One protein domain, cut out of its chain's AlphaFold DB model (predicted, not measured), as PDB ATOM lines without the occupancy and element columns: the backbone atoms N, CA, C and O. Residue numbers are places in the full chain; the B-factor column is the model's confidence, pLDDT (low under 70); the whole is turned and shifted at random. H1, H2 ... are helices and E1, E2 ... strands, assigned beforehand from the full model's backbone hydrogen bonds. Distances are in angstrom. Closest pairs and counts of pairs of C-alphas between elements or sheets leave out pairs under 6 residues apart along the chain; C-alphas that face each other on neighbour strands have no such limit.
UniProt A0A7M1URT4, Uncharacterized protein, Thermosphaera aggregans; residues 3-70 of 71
ATOM      1  N   LEU A   3      -8.625 -35.323  12.000       94.88
ATOM      2  CA  LEU A   3      -7.907 -34.530  12.980       94.88
ATOM      3  C   LEU A   3      -6.666 -33.911  12.343       94.88
ATOM      4  O   LEU A   3      -5.943 -34.581  11.605       94.88
ATOM      5  N   LYS A   4      -6.423 -32.636  12.652       96.44
ATOM      6  CA  LYS A   4      -5.236 -31.905  12.217       96.44
ATOM      7  C   LYS A   4      -4.303 -31.671  13.398       96.44
ATOM      8  O   LYS A   4      -4.718 -31.110  14.408       96.44
ATOM      9  N   CYS A   5      -3.043 -32.068  13.259       96.38
ATOM     10  CA  CYS A   5      -2.007 -31.770  14.237       96.38
ATOM     11  C   CYS A   5      -1.702 -30.259  14.229       96.38
ATOM     12  O   CYS A   5      -1.311 -29.737  13.178       96.38
ATOM     13  N   PRO A   6      -1.815 -29.555  15.371       95.81
ATOM     14  CA  PRO A   6      -1.526 -28.123  15.446       95.81
ATOM     15  C   PRO A   6      -0.029 -27.814  15.306       95.81
ATOM     16  O   PRO A   6       0.326 -26.720  14.886       95.81
ATOM     17  N   ASN A   7       0.841 -28.785  15.603       96.75
ATOM     18  CA  ASN A   7       2.289 -28.580  15.646       96.75
ATOM     19  C   ASN A   7       2.953 -28.726  14.267       96.75
ATOM     20  O   ASN A   7       3.853 -27.963  13.937       96.75
ATOM     21  N   CYS A   8       2.518 -29.689  13.441       97.25
ATOM     22  CA  CYS A   8       3.139 -29.961  12.133       97.25
ATOM     23  C   CYS A   8       2.167 -29.923  10.941       97.25
ATOM     24  O   CYS A   8       2.578 -30.150   9.806       97.25
ATOM     25  N   GLY A   9       0.872 -29.699  11.181       97.06
ATOM     26  CA  GLY A   9      -0.144 -29.571  10.135       97.06
ATOM     27  C   GLY A   9      -0.624 -30.875   9.490       97.06
ATOM     28  O   GLY A   9      -1.468 -30.801   8.600       97.06
ATOM     29  N   PHE A  10      -0.134 -32.044   9.922       97.75
ATOM     30  CA  PHE A  10      -0.609 -33.347   9.433       97.75
ATOM     31  C   PHE A  10      -2.118 -33.501   9.648       97.75
ATOM     32  O   PHE A  10      -2.601 -33.235  10.746       97.75
ATOM     33  N   GLU A  11      -2.837 -33.959   8.625       98.12
ATOM     34  CA  GLU A  11      -4.268 -34.258   8.684       98.12
ATOM     35  C   GLU A  11      -4.485 -35.750   8.423       98.12
ATOM     36  O   GLU A  11      -4.057 -36.264   7.390       98.12
ATOM     37  N   GLY A  12      -5.149 -36.433   9.355       96.81
ATOM     38  CA  GLY A  12      -5.397 -37.872   9.285       96.81
ATOM     39  C   GLY A  12      -6.706 -38.275   9.958       96.81
ATOM     40  O   GLY A  12      -7.402 -37.461  10.574       96.81
ATOM     41  N   GLU A  13      -7.069 -39.542   9.833       97.38
ATOM     42  CA  GLU A  13      -8.136 -40.147  10.618       97.38
ATOM     43  C   GLU A  13      -7.727 -40.255  12.088       97.38
ATOM     44  O   GLU A  13      -6.571 -40.502  12.419       97.38
ATOM     45  N   MET A  14      -8.695 -40.133  12.997       93.38
ATOM     46  CA  MET A  14      -8.450 -40.239  14.443       93.38
ATOM     47  C   MET A  14      -7.693 -41.509  14.857       93.38
ATOM     48  O   MET A  14      -6.835 -41.450  15.727       93.38
ATOM     49  N   LYS A  15      -7.956 -42.643  14.193       96.00
ATOM     50  CA  LYS A  15      -7.298 -43.931  14.470       96.00
ATOM     51  C   LYS A  15      -5.793 -43.946  14.172       96.00
ATOM     52  O   LYS A  15      -5.106 -44.868  14.589       96.00
ATOM     53  N   GLU A  16      -5.301 -42.975  13.404       97.38
ATOM     54  CA  GLU A  16      -3.877 -42.834  13.086       97.38
ATOM     55  C   GLU A  16      -3.105 -42.139  14.216       97.38
ATOM     56  O   GLU A  16      -1.878 -42.199  14.254       97.38
ATOM     57  N   PHE A  17      -3.807 -41.482  15.141       97.56
ATOM     58  CA  PHE A  17      -3.213 -40.846  16.308       97.56
ATOM     59  C   PHE A  17      -3.193 -41.807  17.496       97.56
ATOM     60  O   PHE A  17      -4.060 -42.669  17.642       97.56
ATOM     61  N   SER A  18      -2.206 -41.632  18.372       97.25
ATOM     62  CA  SER A  18      -2.175 -42.327  19.661       97.25
ATOM     63  C   SER A  18      -2.813 -41.463  20.743       97.25
ATOM     64  O   SER A  18      -2.726 -40.237  20.699       97.25
ATOM     65  N   TYR A  19      -3.438 -42.108  21.722       94.31
ATOM     66  CA  TYR A  19      -4.115 -41.449  22.835       94.31
ATOM     67  C   TYR A  19      -3.446 -41.869  24.136       94.31
ATOM     68  O   TYR A  19      -3.320 -43.063  24.409       94.31
ATOM     69  N   MET A  20      -3.019 -40.893  24.929       91.56
ATOM     70  CA  MET A  20      -2.371 -41.119  26.210       91.56
ATOM     71  C   MET A  20      -3.254 -40.579  27.331       91.56
ATOM     72  O   MET A  20      -3.621 -39.402  27.349       91.56
ATOM     73  N   TYR A  21      -3.585 -41.472  28.261       85.75
ATOM     74  CA  TYR A  21      -4.330 -41.166  29.473       85.75
ATOM     75  C   TYR A  21      -3.358 -41.199  30.644       85.75
ATOM     76  O   TYR A  21      -2.710 -42.215  30.888       85.75
ATOM     77  N   GLU A  22      -3.253 -40.085  31.356       79.62
ATOM     78  CA  GLU A  22      -2.533 -40.031  32.621       79.62
ATOM     79  C   GLU A  22      -3.526 -40.269  33.760       79.62
ATOM     80  O   GLU A  22      -4.587 -39.646  33.801       79.62
ATOM     81  N   THR A  23      -3.180 -41.161  34.687       78.06
ATOM     82  CA  THR A  23      -3.950 -41.399  35.910       78.06
ATOM     83  C   THR A  23      -3.041 -41.221  37.118       78.06
ATOM     84  O   THR A  23      -1.913 -41.717  37.126       78.06
ATOM     85  N   THR A  24      -3.512 -40.485  38.127       80.56
ATOM     86  CA  THR A  24      -2.822 -40.371  39.415       80.56
ATOM     87  C   THR A  24      -3.529 -41.254  40.432       80.56
ATOM     88  O   THR A  24      -4.734 -41.126  40.635       80.56
ATOM     89  N   ILE A  25      -2.779 -42.133  41.094       81.56
ATOM     90  CA  ILE A  25      -3.296 -42.963  42.184       81.56
ATOM     91  C   ILE A  25      -2.807 -42.355  43.496       81.56
ATOM     92  O   ILE A  25      -1.608 -42.359  43.775       81.56
ATOM     93  N   TYR A  26      -3.729 -41.831  44.300       81.88
ATOM     94  CA  TYR A  26      -3.412 -41.365  45.645       81.88
ATOM     95  C   TYR A  26      -3.446 -42.551  46.600       81.88
ATOM     96  O   TYR A  26      -4.485 -43.187  46.744       81.88
ATOM     97  N   VAL A  27      -2.323 -42.845  47.250       84.31
ATOM     98  CA  VAL A  27      -2.246 -43.892  48.275       84.31
ATOM     99  C   VAL A  27      -2.300 -43.229  49.645       84.31
ATOM    100  O   VAL A  27      -1.453 -42.394  49.962       84.31
ATOM    101  N   VAL A  28      -3.304 -43.588  50.441       81.62
ATOM    102  CA  VAL A  28      -3.464 -43.150  51.830       81.62
ATOM    103  C   VAL A  28      -3.562 -44.402  52.690       81.62
ATOM    104  O   VAL A  28      -4.500 -45.183  52.545       81.62
ATOM    105  N   GLU A  29      -2.569 -44.591  53.559       85.56
ATOM    106  CA  GLU A  29      -2.397 -45.815  54.350       85.56
ATOM    107  C   GLU A  29      -2.388 -47.067  53.450       85.56
ATOM    108  O   GLU A  29      -1.482 -47.218  52.629       85.56
ATOM    109  N   GLU A  30      -3.388 -47.943  53.570       83.81
ATOM    110  CA  GLU A  30      -3.528 -49.183  52.793       83.81
ATOM    111  C   GLU A  30      -4.585 -49.081  51.673       83.81
ATOM    112  O   GLU A  30      -4.968 -50.086  51.070       83.81
ATOM    113  N   HIS A  31      -5.075 -47.872  51.374       77.75
ATOM    114  CA  HIS A  31      -6.146 -47.648  50.403       77.75
ATOM    115  C   HIS A  31      -5.741 -46.681  49.288       77.75
ATOM    116  O   HIS A  31      -4.998 -45.721  49.492       77.75
ATOM    117  N   SER A  32      -6.269 -46.918  48.086       81.06
ATOM    118  CA  SER A  32      -6.202 -45.959  46.982       81.06
ATOM    119  C   SER A  32      -7.441 -45.067  46.981       81.06
ATOM    120  O   SER A  32      -8.560 -45.585  46.954       81.06
ATOM    121  N   LEU A  33      -7.260 -43.749  46.943       80.19
ATOM    122  CA  LEU A  33      -8.347 -42.801  46.708       80.19
ATOM    123  C   LEU A  33      -8.481 -42.503  45.207       80.19
ATOM    124  O   LEU A  33      -7.463 -42.317  44.530       80.19
ATOM    125  N   PRO A  34      -9.714 -42.445  44.675       72.38
ATOM    126  CA  PRO A  34      -9.943 -42.058  43.291       72.38
ATOM    127  C   PRO A  34      -9.578 -40.584  43.078       72.38
ATOM    128  O   PRO A  34      -9.842 -39.728  43.921       72.38
ATOM    129  N   GLU A  35      -8.988 -40.281  41.924       76.31
ATOM    130  CA  GLU A  35      -8.790 -38.902  41.486       76.31
ATOM    131  C   GLU A  35     -10.115 -38.355  40.926       76.31
ATOM    132  O   GLU A  35     -10.608 -38.837  39.911       76.31
ATOM    133  N   GLU A  36     -10.690 -37.330  41.566       74.12
ATOM    134  CA  GLU A  36     -11.925 -36.675  41.083       74.12
ATOM    135  C   GLU A  36     -11.683 -35.706  39.910       74.12
ATOM    136  O   GLU A  36     -12.620 -35.163  39.318       74.12
ATOM    137  N   ARG A  37     -10.417 -35.447  39.568       75.56
ATOM    138  CA  ARG A  37     -10.052 -34.487  38.529       75.56
ATOM    139  C   ARG A  37     -10.152 -35.123  37.148       75.56
ATOM    140  O   ARG A  37      -9.364 -35.997  36.801       75.56
ATOM    141  N   GLU A  38     -11.038 -34.600  36.308       74.31
ATOM    142  CA  GLU A  38     -11.016 -34.916  34.879       74.31
ATOM    143  C   GLU A  38      -9.771 -34.312  34.216       74.31
ATOM    144  O   GLU A  38      -9.524 -33.104  34.291       74.31
ATOM    145  N   ARG A  39      -8.978 -35.163  33.561       77.25
ATOM    146  CA  ARG A  39      -7.830 -34.767  32.740       77.25
ATOM    147  C   ARG A  39      -8.199 -34.974  31.272       77.25
ATOM    148  O   ARG A  39      -8.695 -36.049  30.934       77.25
ATOM    149  N   PRO A  40      -7.983 -33.990  30.384       84.19
ATOM    150  CA  PRO A  40      -8.217 -34.218  28.968       84.19
ATOM    151  C   PRO A  40      -7.210 -35.223  28.415       84.19
ATOM    152  O   PRO A  40      -6.079 -35.347  28.888       84.19
ATOM    153  N   ILE A  41      -7.633 -35.911  27.365       88.25
ATOM    154  CA  ILE A  41      -6.834 -36.925  26.688       88.25
ATOM    155  C   ILE A  41      -5.716 -36.233  25.910       88.25
ATOM    156  O   ILE A  41      -5.991 -35.337  25.106       88.25
ATOM    157  N   LEU A  42      -4.469 -36.664  26.110       92.75
ATOM    158  CA  LEU A  42      -3.365 -36.214  25.271       92.75
ATOM    159  C   LEU A  42      -3.378 -37.004  23.963       92.75
ATOM    160  O   LEU A  42      -3.357 -38.236  23.967       92.75
ATOM    161  N   ILE A  43      -3.381 -36.296  22.842       95.38
ATOM    162  CA  ILE A  43      -3.302 -36.889  21.511       95.38
ATOM    163  C   ILE A  43      -1.881 -36.733  20.991       95.38
ATOM    164  O   ILE A  43      -1.341 -35.631  20.982       95.38
ATOM    165  N   VAL A  44      -1.285 -37.825  20.524       97.38
ATOM    166  CA  VAL A  44       0.088 -37.862  20.017       97.38
ATOM    167  C   VAL A  44       0.074 -38.009  18.500       97.38
ATOM    168  O   VAL A  44      -0.525 -38.938  17.947       97.38
ATOM    169  N   CYS A  45       0.732 -37.070  17.817       97.69
ATOM    170  CA  CYS A  45       0.827 -37.055  16.361       97.69
ATOM    171  C   CYS A  45       1.781 -38.149  15.848       97.69
ATOM    172  O   CYS A  45       2.951 -38.148  16.236       97.69
ATOM    173  N   PRO A  46       1.368 -39.004  14.890       97.81
ATOM    174  CA  PRO A  46       2.236 -40.054  14.347       97.81
ATOM    175  C   PRO A  46       3.371 -39.507  13.463       97.81
ATOM    176  O   PRO A  46       4.269 -40.250  13.081       97.81
ATOM    177  N   ARG A  47       3.321 -38.220  13.086       97.50
ATOM    178  CA  ARG A  47       4.298 -37.592  12.183       97.50
ATOM    179  C   ARG A  47       5.401 -36.840  12.909       97.50
ATOM    180  O   ARG A  47       6.553 -36.972  12.517       97.50
ATOM    181  N   CYS A  48       5.058 -36.030  13.909       97.62
ATOM    182  CA  CYS A  48       6.045 -35.242  14.652       97.62
ATOM    183  C   CYS A  48       6.302 -35.753  16.072       97.62
ATOM    184  O   CYS A  48       7.226 -35.265  16.705       97.62
ATOM    185  N   GLY A  49       5.507 -36.698  16.583       96.81
ATOM    186  CA  GLY A  49       5.641 -37.216  17.949       96.81
ATOM    187  C   GLY A  49       5.142 -36.269  19.045       96.81
ATOM    188  O   GLY A  49       5.024 -36.683  20.192       96.81
ATOM    189  N   GLU A  50       4.804 -35.023  18.705       97.06
ATOM    190  CA  GLU A  50       4.320 -34.043  19.673       97.06
ATOM    191  C   GLU A  50       2.902 -34.357  20.161       97.06
ATOM    192  O   GLU A  50       2.011 -34.721  19.377       97.06
ATOM    193  N   GLY A  51       2.698 -34.152  21.462       94.50
ATOM    194  CA  GLY A  51       1.402 -34.238  22.122       94.50
ATOM    195  C   GLY A  51       0.614 -32.929  22.022       94.50
ATOM    196  O   GLY A  51       1.184 -31.840  22.062       94.50
ATOM    197  N   PHE A  52      -0.707 -33.017  21.910       94.12
ATOM    198  CA  PHE A  52      -1.607 -31.869  21.984       94.12
ATOM    199  C   PHE A  52      -2.966 -32.260  22.570       94.12
ATOM    200  O   PHE A  52      -3.345 -33.431  22.580       94.12
ATOM    201  N   PHE A  53      -3.709 -31.264  23.047       91.00
ATOM    202  CA  PHE A  53      -5.062 -31.432  23.572       91.00
ATOM    203  C   PHE A  53      -6.080 -30.798  22.619       91.00
ATOM    204  O   PHE A  53      -5.791 -29.780  21.991       91.00
ATOM    205  N   LEU A  54      -7.273 -31.393  22.512       83.88
ATOM    206  CA  LEU A  54      -8.388 -30.804  21.748       83.88
ATOM    207  C   LEU A  54      -9.077 -29.667  22.505       83.88
ATOM    208  O   LEU A  54      -9.641 -28.766  21.895       83.88
ATOM    209  N   GLU A  55      -9.001 -29.713  23.831       79.25
ATOM    210  CA  GLU A  55      -9.544 -28.715  24.742       79.25
ATOM    211  C   GLU A  55      -8.451 -28.299  25.725       79.25
ATOM    212  O   GLU A  55      -7.549 -29.080  26.035       79.25
ATOM    213  N   SER A  56      -8.509 -27.064  26.226       74.75
ATOM    214  CA  SER A  56      -7.536 -26.613  27.223       74.75
ATOM    215  C   SER A  56      -7.635 -27.475  28.493       74.75
ATOM    216  O   SER A  56      -8.715 -27.515  29.095       74.75
ATOM    217  N   PRO A  57      -6.532 -28.087  28.975       71.00
ATOM    218  CA  PRO A  57      -6.519 -28.855  30.226       71.00
ATOM    219  C   PRO A  57      -6.801 -28.019  31.469       71.00
ATOM    220  O   PRO A  57      -7.090 -28.567  32.529       71.00
ATOM    221  N   TYR A  58      -6.749 -26.695  31.342       73.12
ATOM    222  CA  TYR A  58      -6.968 -25.759  32.438       73.12
ATOM    223  C   TYR A  58      -8.296 -25.021  32.327       73.12
ATOM    224  O   TYR A  58      -8.538 -24.113  33.107       73.12
ATOM    225  N   SER A  59      -9.163 -25.388  31.383       75.31
ATOM    226  CA  SER A  59     -10.460 -24.730  31.174       75.31
ATOM    227  C   SER A  59     -11.284 -24.632  32.466       75.31
ATOM    228  O   SER A  59     -11.749 -23.549  32.816       75.31
ATOM    229  N   ARG A  60     -11.369 -25.717  33.247       73.75
ATOM    230  CA  ARG A  60     -12.046 -25.729  34.558       73.75
ATOM    231  C   ARG A  60     -11.350 -24.853  35.610       73.75
ATOM    232  O   ARG A  60     -12.008 -24.136  36.356       73.75
ATOM    233  N   ALA A  61     -10.019 -24.891  35.655       73.31
ATOM    234  CA  ALA A  61      -9.236 -24.071  36.581       73.31
ATOM    235  C   ALA A  61      -9.358 -22.572  36.252       73.31
ATOM    236  O   ALA A  61      -9.511 -21.756  37.155       73.31
ATOM    237  N   ALA A  62      -9.358 -22.215  34.966       74.62
ATOM    238  CA  ALA A  62      -9.565 -20.851  34.495       74.62
ATOM    239  C   ALA A  62     -10.947 -20.319  34.904       74.62
ATOM    240  O   ALA A  62     -11.030 -19.238  35.478       74.62
ATOM    241  N   GLN A  63     -12.010 -21.113  34.722       76.38
ATOM    242  CA  GLN A  63     -13.364 -20.756  35.169       76.38
ATOM    243  C   GLN A  63     -13.439 -20.523  36.685       76.38
ATOM    244  O   GLN A  63     -14.085 -19.579  37.136       76.38
ATOM    245  N   PHE A  64     -12.766 -21.362  37.479       74.62
ATOM    246  CA  PHE A  64     -12.707 -21.191  38.931       74.62
ATOM    247  C   PHE A  64     -12.010 -19.880  39.318       74.62
ATOM    248  O   PHE A  64     -12.544 -19.111  40.115       74.62
ATOM    249  N   LEU A  65     -10.857 -19.586  38.707       76.44
ATOM    250  CA  LEU A  65     -10.111 -18.350  38.953       76.44
ATOM    251  C   LEU A  65     -10.929 -17.102  38.583       76.44
ATOM    252  O   LEU A  65     -10.956 -16.136  39.350       76.44
ATOM    253  N   GLU A  66     -11.647 -17.131  37.459       78.62
ATOM    254  CA  GLU A  66     -12.564 -16.062  37.034       78.62
ATOM    255  C   GLU A  66     -13.745 -15.865  37.998       78.62
ATOM    256  O   GLU A  66     -14.181 -14.734  38.218       78.62
ATOM    257  N   ALA A  67     -14.264 -16.942  38.594       73.12
ATOM    258  CA  ALA A  67     -15.347 -16.866  39.573       73.12
ATOM    259  C   ALA A  67     -14.878 -16.264  40.907       73.12
ATOM    260  O   ALA A  67     -15.592 -15.463  41.507       73.12
ATOM    261  N   THR A  68     -13.665 -16.603  41.352       73.25
ATOM    262  CA  THR A  68     -13.108 -16.121  42.628       73.25
ATOM    263  C   THR A  68     -12.532 -14.706  42.578       73.25
ATOM    264  O   THR A  68     -12.367 -14.093  43.621       73.25
ATOM    265  N   SER A  69     -12.238 -14.170  41.390       67.69
ATOM    266  CA  SER A  69     -11.669 -12.821  41.208       67.69
ATOM    267  C   SER A  69     -12.721 -11.706  41.105       67.69
ATOM    268  O   SER A  69     -12.372 -10.533  40.988       67.69
ATOM    269  N   LYS A  70     -14.014 -12.057  41.156       60.16
ATOM    270  CA  LYS A  70     -15.149 -11.113  41.180       60.16
ATOM    271  C   LYS A  70     -15.646 -10.773  42.597       60.16
ATOM    272  O   LYS A  70     -16.685 -10.122  42.730       60.16
TER     273      LYS A  70
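This is residues 3 to 70 of the 71 residues of an uncharacterized protein of Thermosphaera aggregans (UniProt A0A7M1URT4). With little regular structure, a small head of loops and short strands E1, E2 and E5 joins by two thin stretches to the distant hairpin E3-E4, while residues 61 to 70, mostly H1, stick out. The printed part has 68 residues with E1 to E5, then H1, mixed in class; sheets E2-E5 and E3-E4 are antiparallel. It spans 43 by 41 by 15 A, only just loose, close to extended, with radius of gyration of the C-alphas 16.3 A.

E1, residues 11 to 13, begins at C-alpha (-4.268, -34.258, 8.684). E2 is residues 18 to 20, E3 26 to 28, E4 31 to 33, E5 42 to 44. H1, residues 59 to 68, 14.6 A long, ends at C-alpha (-13.108, -16.121, 42.628).

E1 pairs with no named strand. E2 and E5 are antiparallel at 149 degrees; N 20 and O 42 are 2.8 A apart. In hairpin E3 and E4, N 33 and O 26 are 2.8 A apart. H1, every O i to N i+4 pair within hydrogen-bond range, is apart from E2.

The farthest C-alphas, Gly 9 and Glu 29, are 47.2 A apart. The printed part has no cut; link E5 to H1 is long. Residues 69 to 70 have pLDDT under 70.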